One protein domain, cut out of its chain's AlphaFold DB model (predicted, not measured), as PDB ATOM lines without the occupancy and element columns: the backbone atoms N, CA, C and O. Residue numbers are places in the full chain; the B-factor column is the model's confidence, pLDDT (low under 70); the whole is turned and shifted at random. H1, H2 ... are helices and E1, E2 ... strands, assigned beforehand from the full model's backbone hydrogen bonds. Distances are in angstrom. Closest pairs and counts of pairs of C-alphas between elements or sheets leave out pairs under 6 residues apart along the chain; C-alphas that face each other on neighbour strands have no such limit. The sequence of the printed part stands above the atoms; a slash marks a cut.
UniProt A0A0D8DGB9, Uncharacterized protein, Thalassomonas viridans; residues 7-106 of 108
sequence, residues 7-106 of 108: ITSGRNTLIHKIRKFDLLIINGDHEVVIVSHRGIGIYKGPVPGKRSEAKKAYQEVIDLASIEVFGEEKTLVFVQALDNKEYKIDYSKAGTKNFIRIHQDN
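This is residues 7 to 106 of the 108 residues of an uncharacterized protein of Thalassomonas viridans (UniProt A0A0D8DGB9). Two sheets stand face to face as a sandwich, with their strands running in nearly the same line: a strongly twisted sheet of five strands, E1 E2 E7 E8 E9, and a sheet of four, E5 E4 E3 E6. The one short helix, H1, sits beside E6 at the edge of the four-stranded sheet. The printed part has 100 residues, with one named helix and nine named strands in the order E1 E2 E3 E4 E5 H1 E6 E7 E8 E9; both sheets are mixed. The class is mostly strand, though under half of the residues, 48, are in named elements. The whole is compact, with a radius of gyration of the C-alphas of 12.5 A, and spans 33 by 27 by 26 A.

E1, residues 7 to 9, begins at C-alpha 7 (48.289, -10.567, -19.138), and E2 is residues 13 to 16. E3, residues 22 to 26, is 13.0 A long; E4 is residues 33 to 36 and E5 residues 39 to 42. H1, residues 51 to 56, begins at C-alpha 51 (36.891, -15.076, -30.981) and is 8.8 A long. E6, residues 59 to 63, is 12.9 A long, and E7, residues 76 to 80, is 13.6 A. E8, residues 85 to 90, is 16.0 A long. E9, residues 100 to 105, is 13.7 A long and ends at C-alpha 105 (66.910, -5.620, -24.838).

E1 and E2 form an antiparallel hairpin, with N 9 and O 13 at 2.8 A. E2 is parallel to E7, with N 14 and O 78 at 2.8 A. E7, E8 and E9 make a meander, each strand the antiparallel neighbour of the one before; N 79 and O 87 are 2.8 A apart, and N 88 and O 101 2.8 A. E3, E4 and E5 make another, with N 25 and O 33 at 2.8 A, and N 34 and O 41 at 2.8 A. E3 is parallel to E6, with N 24 and O 60 at 2.8 A. E5, H1 and E6 form a split strand-helix-strand unit, two strands running the same way with E4 and E3 between them, and its crossover is right-handed. H1 stands at its sheet's level, at a height of 2.8 A; its closest C-alphas with E6 are those of Ala 54 and Glu 60, 5.7 A apart. In H1 every O i to N i+4 pair is within hydrogen-bond range. Between the sheets, the closest C-alphas of E5 and E9 are those of Gly 41 and Ile 100, 7.4 A apart.

The two C-alphas farthest apart are those of Lys 50 and Asn 106, at 34.6 A. The printed part has no cut. The link from E6 to E7, residues 64 to 75, is long. The mean pLDDT of the printed part is 95.9, and no printed residue is under 70.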
ATOM      1  N   ILE A   7      48.746 -11.304 -20.321       96.44
ATOM      2  CA  ILE A   7      48.289 -10.567 -19.138       96.44
ATOM      3  C   ILE A   7      48.553  -9.076 -19.330       96.44
ATOM      4  O   ILE A   7      49.440  -8.685 -20.090       96.44
ATOM      5  N   THR A   8      47.781  -8.250 -18.637       96.81
ATOM      6  CA  THR A   8      48.075  -6.828 -18.475       96.81
ATOM      7  C   THR A   8      48.911  -6.625 -17.214       96.81
ATOM      8  O   THR A   8      48.794  -7.372 -16.241       96.81
ATOM      9  N   SER A   9      49.779  -5.622 -17.234       94.06
ATOM     10  CA  SER A   9      50.562  -5.182 -16.083       94.06
ATOM     11  C   SER A   9      50.592  -3.658 -16.042       94.06
ATOM     12  O   SER A   9      50.710  -2.991 -17.072       94.06
ATOM     13  N   GLY A  10      50.451  -3.089 -14.846       91.81
ATOM     14  CA  GLY A  10      50.384  -1.642 -14.668       91.81
ATOM     15  C   GLY A  10      49.302  -0.985 -15.537       91.81
ATOM     16  O   GLY A  10      48.212  -1.523 -15.716       91.81
ATOM     17  N   ARG A  11      49.607   0.209 -16.060       91.62
ATOM     18  CA  ARG A  11      48.636   1.035 -16.796       91.62
ATOM     19  C   ARG A  11      48.567   0.742 -18.296       91.62
ATOM     20  O   ARG A  11      47.505   0.924 -18.880       91.62
ATOM     21  N   ASN A  12      49.696   0.356 -18.897       96.06
ATOM     22  CA  ASN A  12      49.885   0.333 -20.352       96.06
ATOM     23  C   ASN A  12      50.740  -0.860 -20.835       96.06
ATOM     24  O   ASN A  12      51.226  -0.827 -21.966       96.06
ATOM     25  N   THR A  13      50.987  -1.879 -20.002       97.44
ATOM     26  CA  THR A  13      51.878  -2.994 -20.364       97.44
ATOM     27  C   THR A  13      51.088  -4.264 -20.658       97.44
ATOM     28  O   THR A  13      50.240  -4.678 -19.869       97.44
ATOM     29  N   LEU A  14      51.391  -4.899 -21.787       97.75
ATOM     30  CA  LEU A  14      50.932  -6.233 -22.161       97.75
ATOM     31  C   LEU A  14      52.105  -7.209 -22.096       97.75
ATOM     32  O   LEU A  14      53.199  -6.907 -22.567       97.75
ATOM     33  N   ILE A  15      51.872  -8.395 -21.544       96.94
ATOM     34  CA  ILE A  15      52.876  -9.457 -21.458       96.94
ATOM     35  C   ILE A  15      52.348 -10.663 -22.220       96.94
ATOM     36  O   ILE A  15      51.323 -11.245 -21.848       96.94
ATOM     37  N   HIS A  16      53.040 -11.032 -23.295       96.75
ATOM     38  CA  HIS A  16      52.711 -12.205 -24.092       96.75
ATOM     39  C   HIS A  16      53.197 -13.472 -23.376       96.75
ATOM     40  O   HIS A  16      54.350 -13.545 -22.963       96.75
ATOM     41  N   LYS A  17      52.331 -14.481 -23.226       95.81
ATOM     42  CA  LYS A  17      52.635 -15.694 -22.451       95.81
ATOM     43  C   LYS A  17      52.734 -16.971 -23.278       95.81
ATOM     44  O   LYS A  17      53.423 -17.900 -22.864       95.81
ATOM     45  N   ILE A  18      52.034 -17.067 -24.410       95.62
ATOM     46  CA  ILE A  18      51.819 -18.351 -25.089       95.62
ATOM     47  C   ILE A  18      52.343 -18.319 -26.523       95.62
ATOM     48  O   ILE A  18      51.678 -17.847 -27.433       95.62
ATOM     49  N   ARG A  19      53.485 -18.979 -26.752       95.50
ATOM     50  CA  ARG A  19      54.161 -19.089 -28.063       95.50
ATOM     51  C   ARG A  19      53.263 -19.518 -29.229       95.50
ATOM     52  O   ARG A  19      53.575 -19.215 -30.374       95.50
ATOM     53  N   LYS A  20      52.214 -20.290 -28.944       95.62
ATOM     54  CA  LYS A  20      51.310 -20.852 -29.952       95.62
ATOM     55  C   LYS A  20      50.405 -19.804 -30.603       95.62
ATOM     56  O   LYS A  20      49.955 -20.059 -31.713       95.62
ATOM     57  N   PHE A  21      50.096 -18.710 -29.913       96.75
ATOM     58  CA  PHE A  21      49.151 -17.711 -30.396       96.75
ATOM     59  C   PHE A  21      49.872 -16.409 -30.713       96.75
ATOM     60  O   PHE A  21      50.703 -15.966 -29.931       96.75
ATOM     61  N   ASP A  22      49.535 -15.785 -31.833       97.94
ATOM     62  CA  ASP A  22      49.934 -14.407 -32.100       97.94
ATOM     63  C   ASP A  22      48.895 -13.454 -31.494       97.94
ATOM     64  O   ASP A  22      47.689 -13.707 -31.551       97.94
ATOM     65  N   LEU A  23      49.346 -12.344 -30.915       98.38
ATOM     66  CA  LEU A  23      48.458 -11.308 -30.391       98.38
ATOM     67  C   LEU A  23      48.256 -10.231 -31.457       98.38
ATOM     68  O   LEU A  23      49.233  -9.729 -32.005       98.38
ATOM     69  N   LEU A  24      47.009  -9.854 -31.726       98.50
ATOM     70  CA  LEU A  24      46.651  -8.719 -32.577       98.50
ATOM     71  C   LEU A  24      46.127  -7.591 -31.692       98.50
ATOM     72  O   LEU A  24      45.021  -7.682 -31.166       98.50
ATOM     73  N   ILE A  25      46.927  -6.547 -31.508       98.50
ATOM     74  CA  ILE A  25      46.591  -5.389 -30.679       98.50
ATOM     75  C   ILE A  25      45.828  -4.374 -31.531       98.50
ATOM     76  O   ILE A  25      46.367  -3.864 -32.513       98.50
ATOM     77  N   ILE A  26      44.595  -4.077 -31.123       98.25
ATOM     78  CA  ILE A  26      43.718  -3.051 -31.695       98.25
ATOM     79  C   ILE A  26      43.636  -1.878 -30.723       98.25
ATOM     80  O   ILE A  26      43.518  -2.070 -29.512       98.25
ATOM     81  N   ASN A  27      43.683  -0.665 -31.261       97.94
ATOM     82  CA  ASN A  27      43.603   0.574 -30.504       97.94
ATOM     83  C   ASN A  27      42.782   1.589 -31.310       97.94
ATOM     84  O   ASN A  27      43.356   2.351 -32.084       97.94
ATOM     85  N   GLY A  28      41.453   1.531 -31.211       95.44
ATOM     86  CA  GLY A  28      40.572   2.344 -32.056       95.44
ATOM     87  C   GLY A  28      40.849   2.141 -33.549       95.44
ATOM     88  O   GLY A  28      41.048   1.013 -34.005       95.44
ATOM     89  N   ASP A  29      40.932   3.247 -34.288       94.81
ATOM     90  CA  ASP A  29      41.202   3.273 -35.735       94.81
ATOM     91  C   ASP A  29      42.705   3.253 -36.095       94.81
ATOM     92  O   ASP A  29      43.087   3.459 -37.252       94.81
ATOM     93  N   HIS A  30      43.592   3.033 -35.120       96.25
ATOM     94  CA  HIS A  30      45.033   2.974 -35.363       96.25
ATOM     95  C   HIS A  30      45.484   1.680 -36.072       96.25
ATOM     96  O   HIS A  30      44.779   0.673 -36.123       96.25
ATOM     97  N   GLU A  31      46.718   1.696 -36.597       95.44
ATOM     98  CA  GLU A  31      47.358   0.513 -37.186       95.44
ATOM     99  C   GLU A  31      47.392  -0.659 -36.189       95.44
ATOM    100  O   GLU A  31      47.883  -0.521 -35.068       95.44
ATOM    101  N   VAL A  32      46.924  -1.833 -36.619       98.12
ATOM    102  CA  VAL A  32      46.945  -3.052 -35.798       98.12
ATOM    103  C   VAL A  32      48.371  -3.568 -35.675       98.12
ATOM    104  O   VAL A  32      49.097  -3.687 -36.666       98.12
ATOM    105  N   VAL A  33      48.769  -3.929 -34.459       98.50
ATOM    106  CA  VAL A  33      50.109  -4.450 -34.175       98.50
ATOM    107  C   VAL A  33      50.034  -5.945 -33.887       98.50
ATOM    108  O   VAL A  33      49.277  -6.376 -33.022       98.50
ATOM    109  N   ILE A  34      50.833  -6.744 -34.598       98.44
ATOM    110  CA  ILE A  34      50.984  -8.178 -34.338       98.44
ATOM    111  C   ILE A  34      52.189  -8.431 -33.435       98.44
ATOM    112  O   ILE A  34      53.292  -7.963 -33.718       98.44
ATOM    113  N   VAL A  35      51.984  -9.215 -32.381       98.19
ATOM    114  CA  VAL A  35      53.024  -9.712 -31.479       98.19
ATOM    115  C   VAL A  35      53.085 -11.224 -31.613       98.19
ATOM    116  O   VAL A  35      52.154 -11.930 -31.235       98.19
ATOM    117  N   SER A  36      54.200 -11.724 -32.126       96.94
ATOM    118  CA  SER A  36      54.472 -13.152 -32.254       96.94
ATOM    119  C   SER A  36      55.578 -13.577 -31.296       96.94
ATOM    120  O   SER A  36      56.236 -12.756 -30.653       96.94
ATOM    121  N   HIS A  37      55.871 -14.873 -31.251       94.25
ATOM    122  CA  HIS A  37      57.066 -15.352 -30.557       94.25
ATOM    123  C   HIS A  37      58.390 -14.906 -31.209       94.25
ATOM    124  O   HIS A  37      59.446 -15.036 -30.603       94.25
ATOM    125  N   ARG A  38      58.364 -14.399 -32.448       93.75
ATOM    126  CA  ARG A  38      59.565 -13.930 -33.160       93.75
ATOM    127  C   ARG A  38      59.787 -12.419 -33.041       93.75
ATOM    128  O   ARG A  38      60.740 -11.917 -33.628       93.75
ATOM    129  N   GLY A  39      58.896 -11.711 -32.349       94.69
ATOM    130  CA  GLY A  39      58.905 -10.255 -32.230       94.69
ATOM    131  C   GLY A  39      57.596  -9.628 -32.704       94.69
ATOM    132  O   GLY A  39      56.558 -10.293 -32.779       94.69
ATOM    133  N   ILE A  40      57.653  -8.338 -33.023       97.81
ATOM    134  CA  ILE A  40      56.489  -7.469 -33.230       97.81
ATOM    135  C   ILE A  40      56.526  -6.768 -34.596       97.81
ATOM    136  O   ILE A  40      57.599  -6.528 -35.154       97.81
ATOM    137  N   GLY A  41      55.365  -6.382 -35.123       97.44
ATOM    138  CA  GLY A  41      55.286  -5.563 -36.331       97.44
ATOM    139  C   GLY A  41      53.880  -5.063 -36.641       97.44
ATOM    140  O   GLY A  41      52.927  -5.361 -35.926       97.44
ATOM    141  N   ILE A  42      53.748  -4.308 -37.732       97.62
ATOM    142  CA  ILE A  42      52.442  -3.862 -38.236       97.62
ATOM    143  C   ILE A  42      51.740  -5.045 -38.905       97.62
ATOM    144  O   ILE A  42      52.306  -5.703 -39.782       97.62
ATOM    145  N   TYR A  43      50.496  -5.293 -38.513       97.75
ATOM    146  CA  TYR A  43      49.645  -6.301 -39.119       97.75
ATOM    147  C   TYR A  43      48.863  -5.706 -40.292       97.75
ATOM    148  O   TYR A  43      48.184  -4.694 -40.153       97.75
ATOM    149  N   LYS A  44      48.946  -6.351 -41.460       95.81
ATOM    150  CA  LYS A  44      48.244  -5.935 -42.692       95.81
ATOM    151  C   LYS A  44      47.191  -6.944 -43.164       95.81
ATOM    152  O   LYS A  44      46.659  -6.806 -44.261       95.81
ATOM    153  N   GLY A  45      46.957  -7.998 -42.384       95.12
ATOM    154  CA  GLY A  45      45.974  -9.028 -42.704       95.12
ATOM    155  C   GLY A  45      44.570  -8.682 -42.197       95.12
ATOM    156  O   GLY A  45      44.379  -7.657 -41.540       95.12
ATOM    157  N   PRO A  46      43.579  -9.544 -42.475       95.06
ATOM    158  CA  PRO A  46      42.233  -9.379 -41.947       95.06
ATOM    159  C   PRO A  46      42.218  -9.605 -40.433       95.06
ATOM    160  O   PRO A  46      42.704 -10.620 -39.937       95.06
ATOM    161  N   VAL A  47      41.625  -8.668 -39.700       96.25
ATOM    162  CA  VAL A  47      41.405  -8.802 -38.258       96.25
ATOM    163  C   VAL A  47      40.176  -9.688 -38.025       96.25
ATOM    164  O   VAL A  47      39.101  -9.365 -38.538       96.25
ATOM    165  N   PRO A  48      40.285 -10.796 -37.270       96.06
ATOM    166  CA  PRO A  48      39.136 -11.650 -36.988       96.06
ATOM    167  C   PRO A  48      38.058 -10.907 -36.187       96.06
ATOM    168  O   PRO A  48      38.334 -10.384 -35.108       96.06
ATOM    169  N   GLY A  49      36.812 -10.920 -36.668       92.75
ATOM    170  CA  GLY A  49      35.687 -10.273 -35.976       92.75
ATOM    171  C   GLY A  49      35.107 -11.109 -34.831       92.75
ATOM    172  O   GLY A  49      34.391 -10.593 -33.975       92.75
ATOM    173  N   LYS A  50      35.398 -12.418 -34.798       93.62
ATOM    174  CA  LYS A  50      34.917 -13.343 -33.762       93.62
ATOM    175  C   LYS A  50      36.063 -14.080 -33.089       93.62
ATOM    176  O   LYS A  50      36.995 -14.566 -33.729       93.62
ATOM    177  N   ARG A  51      35.916 -14.317 -31.783       89.44
ATOM    178  CA  ARG A  51      36.891 -15.076 -30.981       89.44
ATOM    179  C   ARG A  51      37.138 -16.497 -31.505       89.44
ATOM    180  O   ARG A  51      38.242 -17.018 -31.375       89.44
ATOM    181  N   SER A  52      36.124 -17.152 -32.071       93.00
ATOM    182  CA  SER A  52      36.257 -18.496 -32.650       93.00
ATOM    183  C   SER A  52      37.106 -18.509 -33.924       93.00
ATOM    184  O   SER A  52      37.857 -19.459 -34.133       93.00
ATOM    185  N   GLU A  53      37.016 -17.466 -34.749       95.38
ATOM    186  CA  GLU A  53      37.823 -17.296 -35.964       95.38
ATOM    187  C   GLU A  53      39.283 -17.027 -35.601       95.38
ATOM    188  O   GLU A  53      40.162 -17.737 -36.083       95.38
ATOM    189  N   ALA A  54      39.523 -16.111 -34.655       95.19
ATOM    190  CA  ALA A  54      40.862 -15.837 -34.134       95.19
ATOM    191  C   ALA A  54      41.532 -17.123 -33.619       95.19
ATOM    192  O   ALA A  54      42.636 -17.469 -34.030       95.19
ATOM    193  N   LYS A  55      40.816 -17.924 -32.815       92.88
ATOM    194  CA  LYS A  55      41.335 -19.204 -32.305       92.88
ATOM    195  C   LYS A  55      41.708 -20.197 -33.408       92.88
ATOM    196  O   LYS A  55      42.709 -20.892 -33.258       92.88
ATOM    197  N   LYS A  56      40.924 -20.286 -34.490       95.00
ATOM    198  CA  LYS A  56      41.239 -21.153 -35.644       95.00
ATOM    199  C   LYS A  56      42.495 -20.688 -36.382       95.00
ATOM    200  O   LYS A  56      43.234 -21.526 -36.882       95.00
ATOM    201  N   ALA A  57      42.735 -19.379 -36.413       95.81
ATOM    202  CA  ALA A  57      43.927 -18.769 -36.991       95.81
ATOM    203  C   ALA A  57      45.137 -18.747 -36.038       95.81
ATOM    204  O   ALA A  57      46.168 -18.190 -36.395       95.81
ATOM    205  N   TYR A  58      45.029 -19.339 -34.840       96.19
ATOM    206  CA  TYR A  58      46.035 -19.227 -33.777       96.19
ATOM    207  C   TYR A  58      46.351 -17.771 -33.408       96.19
ATOM    208  O   TYR A  58      47.496 -17.400 -33.178       96.19
ATOM    209  N   GLN A  59      45.312 -16.947 -33.321       97.25
ATOM    210  CA  GLN A  59      45.394 -15.538 -32.961       97.25
ATOM    211  C   GLN A  59      44.530 -15.223 -31.735       97.25
ATOM    212  O   GLN A  59      43.501 -15.861 -31.488       97.25
ATOM    213  N   GLU A  60      44.925 -14.198 -30.986       96.88
ATOM    214  CA  GLU A  60      44.087 -13.535 -29.990       96.88
ATOM    215  C   GLU A  60      44.027 -12.036 -30.284       96.88
ATOM    216  O   GLU A  60      45.053 -11.368 -30.375       96.88
ATOM    217  N   VAL A  61      42.811 -11.516 -30.447       97.62
ATOM    218  CA  VAL A  61      42.571 -10.087 -30.650       97.62
ATOM    219  C   VAL A  61      42.472  -9.406 -29.287       97.62
ATOM    220  O   VAL A  61      41.677  -9.828 -28.445       97.62
ATOM    221  N   ILE A  62      43.279  -8.369 -29.084       97.69
ATOM    222  CA  ILE A  62      43.355  -7.578 -27.858       97.69
ATOM    223  C   ILE A  62      42.947  -6.152 -28.198       97.69
ATOM    224  O   ILE A  62      43.719  -5.410 -28.797       97.69
ATOM    225  N   ASP A  63      41.744  -5.769 -27.793       97.62
ATOM    226  CA  ASP A  63      41.274  -4.392 -27.895       97.62
ATOM    227  C   ASP A  63      41.659  -3.619 -26.628       97.62
ATOM    228  O   ASP A  63      41.194  -3.947 -25.534       97.62
ATOM    229  N   LEU A  64      42.523  -2.611 -26.765       98.19
ATOM    230  CA  LEU A  64      42.992  -1.800 -25.637       98.19
ATOM    231  C   LEU A  64      41.859  -1.003 -24.977       98.19
ATOM    232  O   LEU A  64      41.864  -0.842 -23.753       98.19
ATOM    233  N   ALA A  65      40.874  -0.571 -25.769       97.44
ATOM    234  CA  ALA A  65      39.720   0.180 -25.291       97.44
ATOM    235  C   ALA A  65      38.718  -0.704 -24.532       97.44
ATOM    236  O   ALA A  65      37.852  -0.198 -23.818       97.44
ATOM    237  N   SER A  66      38.850  -2.033 -24.618       96.56
ATOM    238  CA  SER A  66      38.036  -2.950 -23.829       96.56
ATOM    239  C   SER A  66      38.321  -2.801 -22.336       96.56
ATOM    240  O   SER A  66      39.475  -2.815 -21.899       96.56
ATOM    241  N   ILE A  67      37.254  -2.756 -21.533       94.94
ATOM    242  CA  ILE A  67      37.315  -2.735 -20.062       94.94
ATOM    243  C   ILE A  67      38.041  -3.952 -19.471       94.94
ATOM    244  O   ILE A  67      38.515  -3.900 -18.340       94.94
ATOM    245  N   GLU A  68      38.143  -5.051 -20.225       92.38
ATOM    246  CA  GLU A  68      38.865  -6.254 -19.804       92.38
ATOM    247  C   GLU A  68      40.388  -6.151 -19.997       92.38
ATOM    248  O   GLU A  68      41.119  -7.054 -19.574       92.38
ATOM    249  N   VAL A  69      40.855  -5.089 -20.665       96.31
ATOM    250  CA  VAL A  69      42.264  -4.826 -20.972       96.31
ATOM    251  C   VAL A  69      42.720  -3.557 -20.251       96.31
ATOM    252  O   VAL A  69      43.344  -3.667 -19.195       96.31
ATOM    253  N   PHE A  70      42.392  -2.370 -20.776       97.12
ATOM    254  CA  PHE A  70      42.703  -1.088 -20.129       97.12
ATOM    255  C   PHE A  70      41.513  -0.124 -20.043       97.12
ATOM    256  O   PHE A  70      41.567   0.810 -19.246       97.12
ATOM    257  N   GLY A  71      40.452  -0.346 -20.823       97.00
ATOM    258  CA  GLY A  71      39.237   0.474 -20.820       97.00
ATOM    259  C   GLY A  71      39.347   1.804 -21.568       97.00
ATOM    260  O   GLY A  71      38.412   2.597 -21.518       97.00
ATOM    261  N   GLU A  72      40.469   2.066 -22.237       97.19
ATOM    262  CA  GLU A  72      40.695   3.279 -23.023       97.19
ATOM    263  C   GLU A  72      41.727   3.028 -24.125       97.19
ATOM    264  O   GLU A  72      42.616   2.179 -23.987       97.19
ATOM    265  N   GLU A  73      41.635   3.806 -25.202       97.75
ATOM    266  CA  GLU A  73      42.705   3.874 -26.190       97.75
ATOM    267  C   GLU A  73      43.994   4.397 -25.549       97.75
ATOM    268  O   GLU A  73      43.988   5.247 -24.655       97.75
ATOM    269  N   LYS A  74      45.133   3.890 -26.013       97.56
ATOM    270  CA  LYS A  74      46.441   4.245 -25.460       97.56
ATOM    271  C   LYS A  74      47.288   4.955 -26.493       97.56
ATOM    272  O   LYS A  74      47.518   4.441 -27.579       97.56
ATOM    273  N   THR A  75      47.865   6.091 -26.119       97.88
ATOM    274  CA  THR A  75      48.922   6.715 -26.928       97.88
ATOM    275  C   THR A  75      50.212   5.895 -26.885       97.88
ATOM    276  O   THR A  75      50.916   5.802 -27.885       97.88
ATOM    277  N   LEU A  76      50.518   5.286 -25.736       97.81
ATOM    278  CA  LEU A  76      51.762   4.558 -25.501       97.81
ATOM    279  C   LEU A  76      51.483   3.208 -24.845       97.81
ATOM    280  O   LEU A  76      50.830   3.162 -23.803       97.81
ATOM    281  N   VAL A  77      52.022   2.136 -25.421       98.25
ATOM    282  CA  VAL A  77      51.880   0.759 -24.930       98.25
ATOM    283  C   VAL A  77      53.249   0.100 -24.865       98.25
ATOM    284  O   VAL A  77      54.068   0.271 -25.769       98.25
ATOM    285  N   PHE A  78      53.484  -0.672 -23.811       98.19
ATOM    286  CA  PHE A  78      54.656  -1.529 -23.688       98.19
ATOM    287  C   PHE A  78      54.241  -2.982 -23.884       98.19
ATOM    288  O   PHE A  78      53.198  -3.410 -23.394       98.19
ATOM    289  N   VAL A  79      55.044  -3.740 -24.622       98.00
ATOM    290  CA  VAL A  79      54.779  -5.147 -24.908       98.00
ATOM    291  C   VAL A  79      56.009  -5.963 -24.576       98.00
ATOM    292  O   VAL A  79      57.012  -5.885 -25.283       98.00
ATOM    293  N   GLN A  80      55.908  -6.785 -23.540       96.62
ATOM    294  CA  GLN A  80      56.890  -7.824 -23.260       96.62
ATOM    295  C   GLN A  80      56.566  -9.026 -24.141       96.62
ATOM    296  O   GLN A  80      55.528  -9.677 -23.982       96.62
ATOM    297  N   ALA A  81      57.425  -9.264 -25.126       95.75
ATOM    298  CA  ALA A  81      57.272 -10.342 -26.087       95.75
ATOM    299  C   ALA A  81      58.121 -11.558 -25.686       95.75
ATOM    300  O   ALA A  81      58.963 -11.509 -24.793       95.75
ATOM    301  N   LEU A  82      57.882 -12.686 -26.355       95.75
ATOM    302  CA  LEU A  82      58.531 -13.961 -26.029       95.75
ATOM    303  C   LEU A  82      59.938 -14.113 -26.634       95.75
ATOM    304  O   LEU A  82      60.532 -15.185 -26.531       95.75
ATOM    305  N   ASP A  83      60.449 -13.073 -27.288       94.06
ATOM    306  CA  ASP A  83      61.814 -12.969 -27.811       94.06
ATOM    307  C   ASP A  83      62.764 -12.258 -26.824       94.06
ATOM    308  O   ASP A  83      63.834 -11.801 -27.223       94.06
ATOM    309  N   ASN A  84      62.381 -12.190 -25.539       92.50
ATOM    310  CA  ASN A  84      63.110 -11.555 -24.428       92.50
ATOM    311  C   ASN A  84      63.322 -10.043 -24.592       92.50
ATOM    312  O   ASN A  84      64.283  -9.474 -24.064       92.50
ATOM    313  N   LYS A  85      62.426  -9.383 -25.330       95.88
ATOM    314  CA  LYS A  85      62.446  -7.938 -25.541       95.88
ATOM    315  C   LYS A  85      61.168  -7.306 -25.034       95.88
ATOM    316  O   LYS A  85      60.075  -7.862 -25.166       95.88
ATOM    317  N   GLU A  86      61.315  -6.090 -24.523       96.75
ATOM    318  CA  GLU A  86      60.183  -5.201 -24.326       96.75
ATOM    319  C   GLU A  86      60.152  -4.175 -25.455       96.75
ATOM    320  O   GLU A  86      61.121  -3.456 -25.711       96.75
ATOM    321  N   TYR A  87      59.019  -4.107 -26.137       97.94
ATOM    322  CA  TYR A  87      58.760  -3.155 -27.200       97.94
ATOM    323  C   TYR A  87      57.923  -1.996 -26.683       97.94
ATOM    324  O   TYR A  87      57.029  -2.169 -25.862       97.94
ATOM    325  N   LYS A  88      58.182  -0.813 -27.224       98.00
ATOM    326  CA  LYS A  88      57.364   0.382 -27.058       98.00
ATOM    327  C   LYS A  88      56.620   0.652 -28.358       98.00
ATOM    328  O   LYS A  88      57.260   0.811 -29.400       98.00
ATOM    329  N   ILE A  89      55.299   0.736 -28.267       98.44
ATOM    330  CA  ILE A  89      54.395   1.157 -29.337       98.44
ATOM    331  C   ILE A  89      53.911   2.569 -29.000       98.44
ATOM    332  O   ILE A  89      53.256   2.762 -27.977       98.44
ATOM    333  N   ASP A  90      54.246   3.550 -29.834       98.25
ATOM    334  CA  ASP A  90      53.838   4.950 -29.676       98.25
ATOM    335  C   ASP A  90      52.908   5.359 -30.822       98.25
ATOM    336  O   ASP A  90      53.358   5.757 -31.900       98.25
ATOM    337  N   TYR A  91      51.600   5.267 -30.591       97.75
ATOM    338  CA  TYR A  91      50.567   5.551 -31.589       97.75
ATOM    339  C   TYR A  91      50.553   7.014 -32.054       97.75
ATOM    340  O   TYR A  91      50.068   7.295 -33.148       97.75
ATOM    341  N   SER A  92      51.183   7.942 -31.316       97.38
ATOM    342  CA  SER A  92      51.406   9.316 -31.801       97.38
ATOM    343  C   SER A  92      52.452   9.406 -32.923       97.38
ATOM    344  O   SER A  92      52.633  10.463 -33.532       97.38
ATOM    345  N   LYS A  93      53.177   8.310 -33.185       97.81
ATOM    346  CA  LYS A  93      54.257   8.197 -34.175       97.81
ATOM    347  C   LYS A  93      53.939   7.197 -35.289       97.81
ATOM    348  O   LYS A  93      54.874   6.793 -35.991       97.81
ATOM    349  N   ALA A  94      52.670   6.813 -35.451       94.19
ATOM    350  CA  ALA A  94      52.201   5.929 -36.520       94.19
ATOM    351  C   ALA A  94      52.720   6.377 -37.902       94.19
ATOM    352  O   ALA A  94      52.916   7.568 -38.156       94.19
ATOM    353  N   GLY A  95      53.029   5.413 -38.773       93.06
ATOM    354  CA  GLY A  95      53.665   5.674 -40.072       93.06
ATOM    355  C   GLY A  95      55.147   6.093 -40.038       93.06
ATOM    356  O   GLY A  95      55.749   6.292 -41.093       93.06
ATOM    357  N   THR A  96      55.783   6.204 -38.864       96.62
ATOM    358  CA  THR A  96      57.217   6.532 -38.747       96.62
ATOM    359  C   THR A  96      58.039   5.367 -38.196       96.62
ATOM    360  O   THR A  96      57.527   4.451 -37.558       96.62
ATOM    361  N   LYS A  97      59.370   5.445 -38.340       94.06
ATOM    362  CA  LYS A  97      60.313   4.486 -37.728       94.06
ATOM    363  C   LYS A  97      60.277   4.475 -36.192       94.06
ATOM    364  O   LYS A  97      60.870   3.587 -35.588       94.06
ATOM    365  N   ASN A  98      59.639   5.467 -35.571       96.19
ATOM    366  CA  ASN A  98      59.504   5.572 -34.120       96.19
ATOM    367  C   ASN A  98      58.203   4.961 -33.595       96.19
ATOM    368  O   ASN A  98      58.027   4.940 -32.380       96.19
ATOM    369  N   PHE A  99      57.329   4.458 -34.476       98.00
ATOM    370  CA  PHE A  99      56.071   3.835 -34.072       98.00
ATOM    371  C   PHE A  99      56.305   2.617 -33.175       98.00
ATOM    372  O   PHE A  99      55.736   2.534 -32.091       98.00
ATOM    373  N   ILE A 100      57.193   1.709 -33.593       97.88
ATOM    374  CA  ILE A 100      57.566   0.515 -32.831       97.88
ATOM    375  C   ILE A 100      59.076   0.527 -32.613       97.88
ATOM    376  O   ILE A 100      59.860   0.581 -33.564       97.88
ATOM    377  N   ARG A 101      59.501   0.495 -31.350       97.31
ATOM    378  CA  ARG A 101      60.918   0.496 -30.958       97.31
ATOM    379  C   ARG A 101      61.156  -0.544 -29.879       97.31
ATOM    380  O   ARG A 101      60.288  -0.776 -29.047       97.31
ATOM    381  N   ILE A 102      62.351  -1.121 -29.852       96.81
ATOM    382  CA  ILE A 102      62.811  -1.872 -28.681       96.81
ATOM    383  C   ILE A 102      63.004  -0.854 -27.550       96.81
ATOM    384  O   ILE A 102      63.705   0.144 -27.731       96.81
ATOM    385  N   HIS A 103      62.322  -1.066 -26.427       94.44
ATOM    386  CA  HIS A 103      62.480  -0.272 -25.213       94.44
ATOM    387  C   HIS A 103      63.617  -0.817 -24.352       94.44
ATOM    388  O   HIS A 103      64.454  -0.042 -23.896       94.44
ATOM    389  N   GLN A 104      63.648  -2.139 -24.172       91.50
ATOM    390  CA  GLN A 104      64.673  -2.857 -23.421       91.50
ATOM    391  C   GLN A 104      65.039  -4.142 -24.165       91.50
ATOM    392  O   GLN A 104      64.162  -4.842 -24.680       91.50
ATOM    393  N   ASP A 105      66.340  -4.416 -24.235       81.81
ATOM    394  CA  ASP A 105      66.910  -5.620 -24.838       81.81
ATOM    395  C   ASP A 105      67.471  -6.507 -23.718       81.81
ATOM    396  O   ASP A 105      68.147  -5.995 -22.825       81.81
ATOM    397  N   ASN A 106      67.182  -7.812 -23.760       73.88
ATOM    398  CA  ASN A 106      67.418  -8.780 -22.676       73.88
ATOM    399  C   ASN A 106      66.631  -8.486 -21.385       73.88
ATOM    400  O   ASN A 106      67.207  -8.292 -20.317       73.88
TER     401      ASN A 106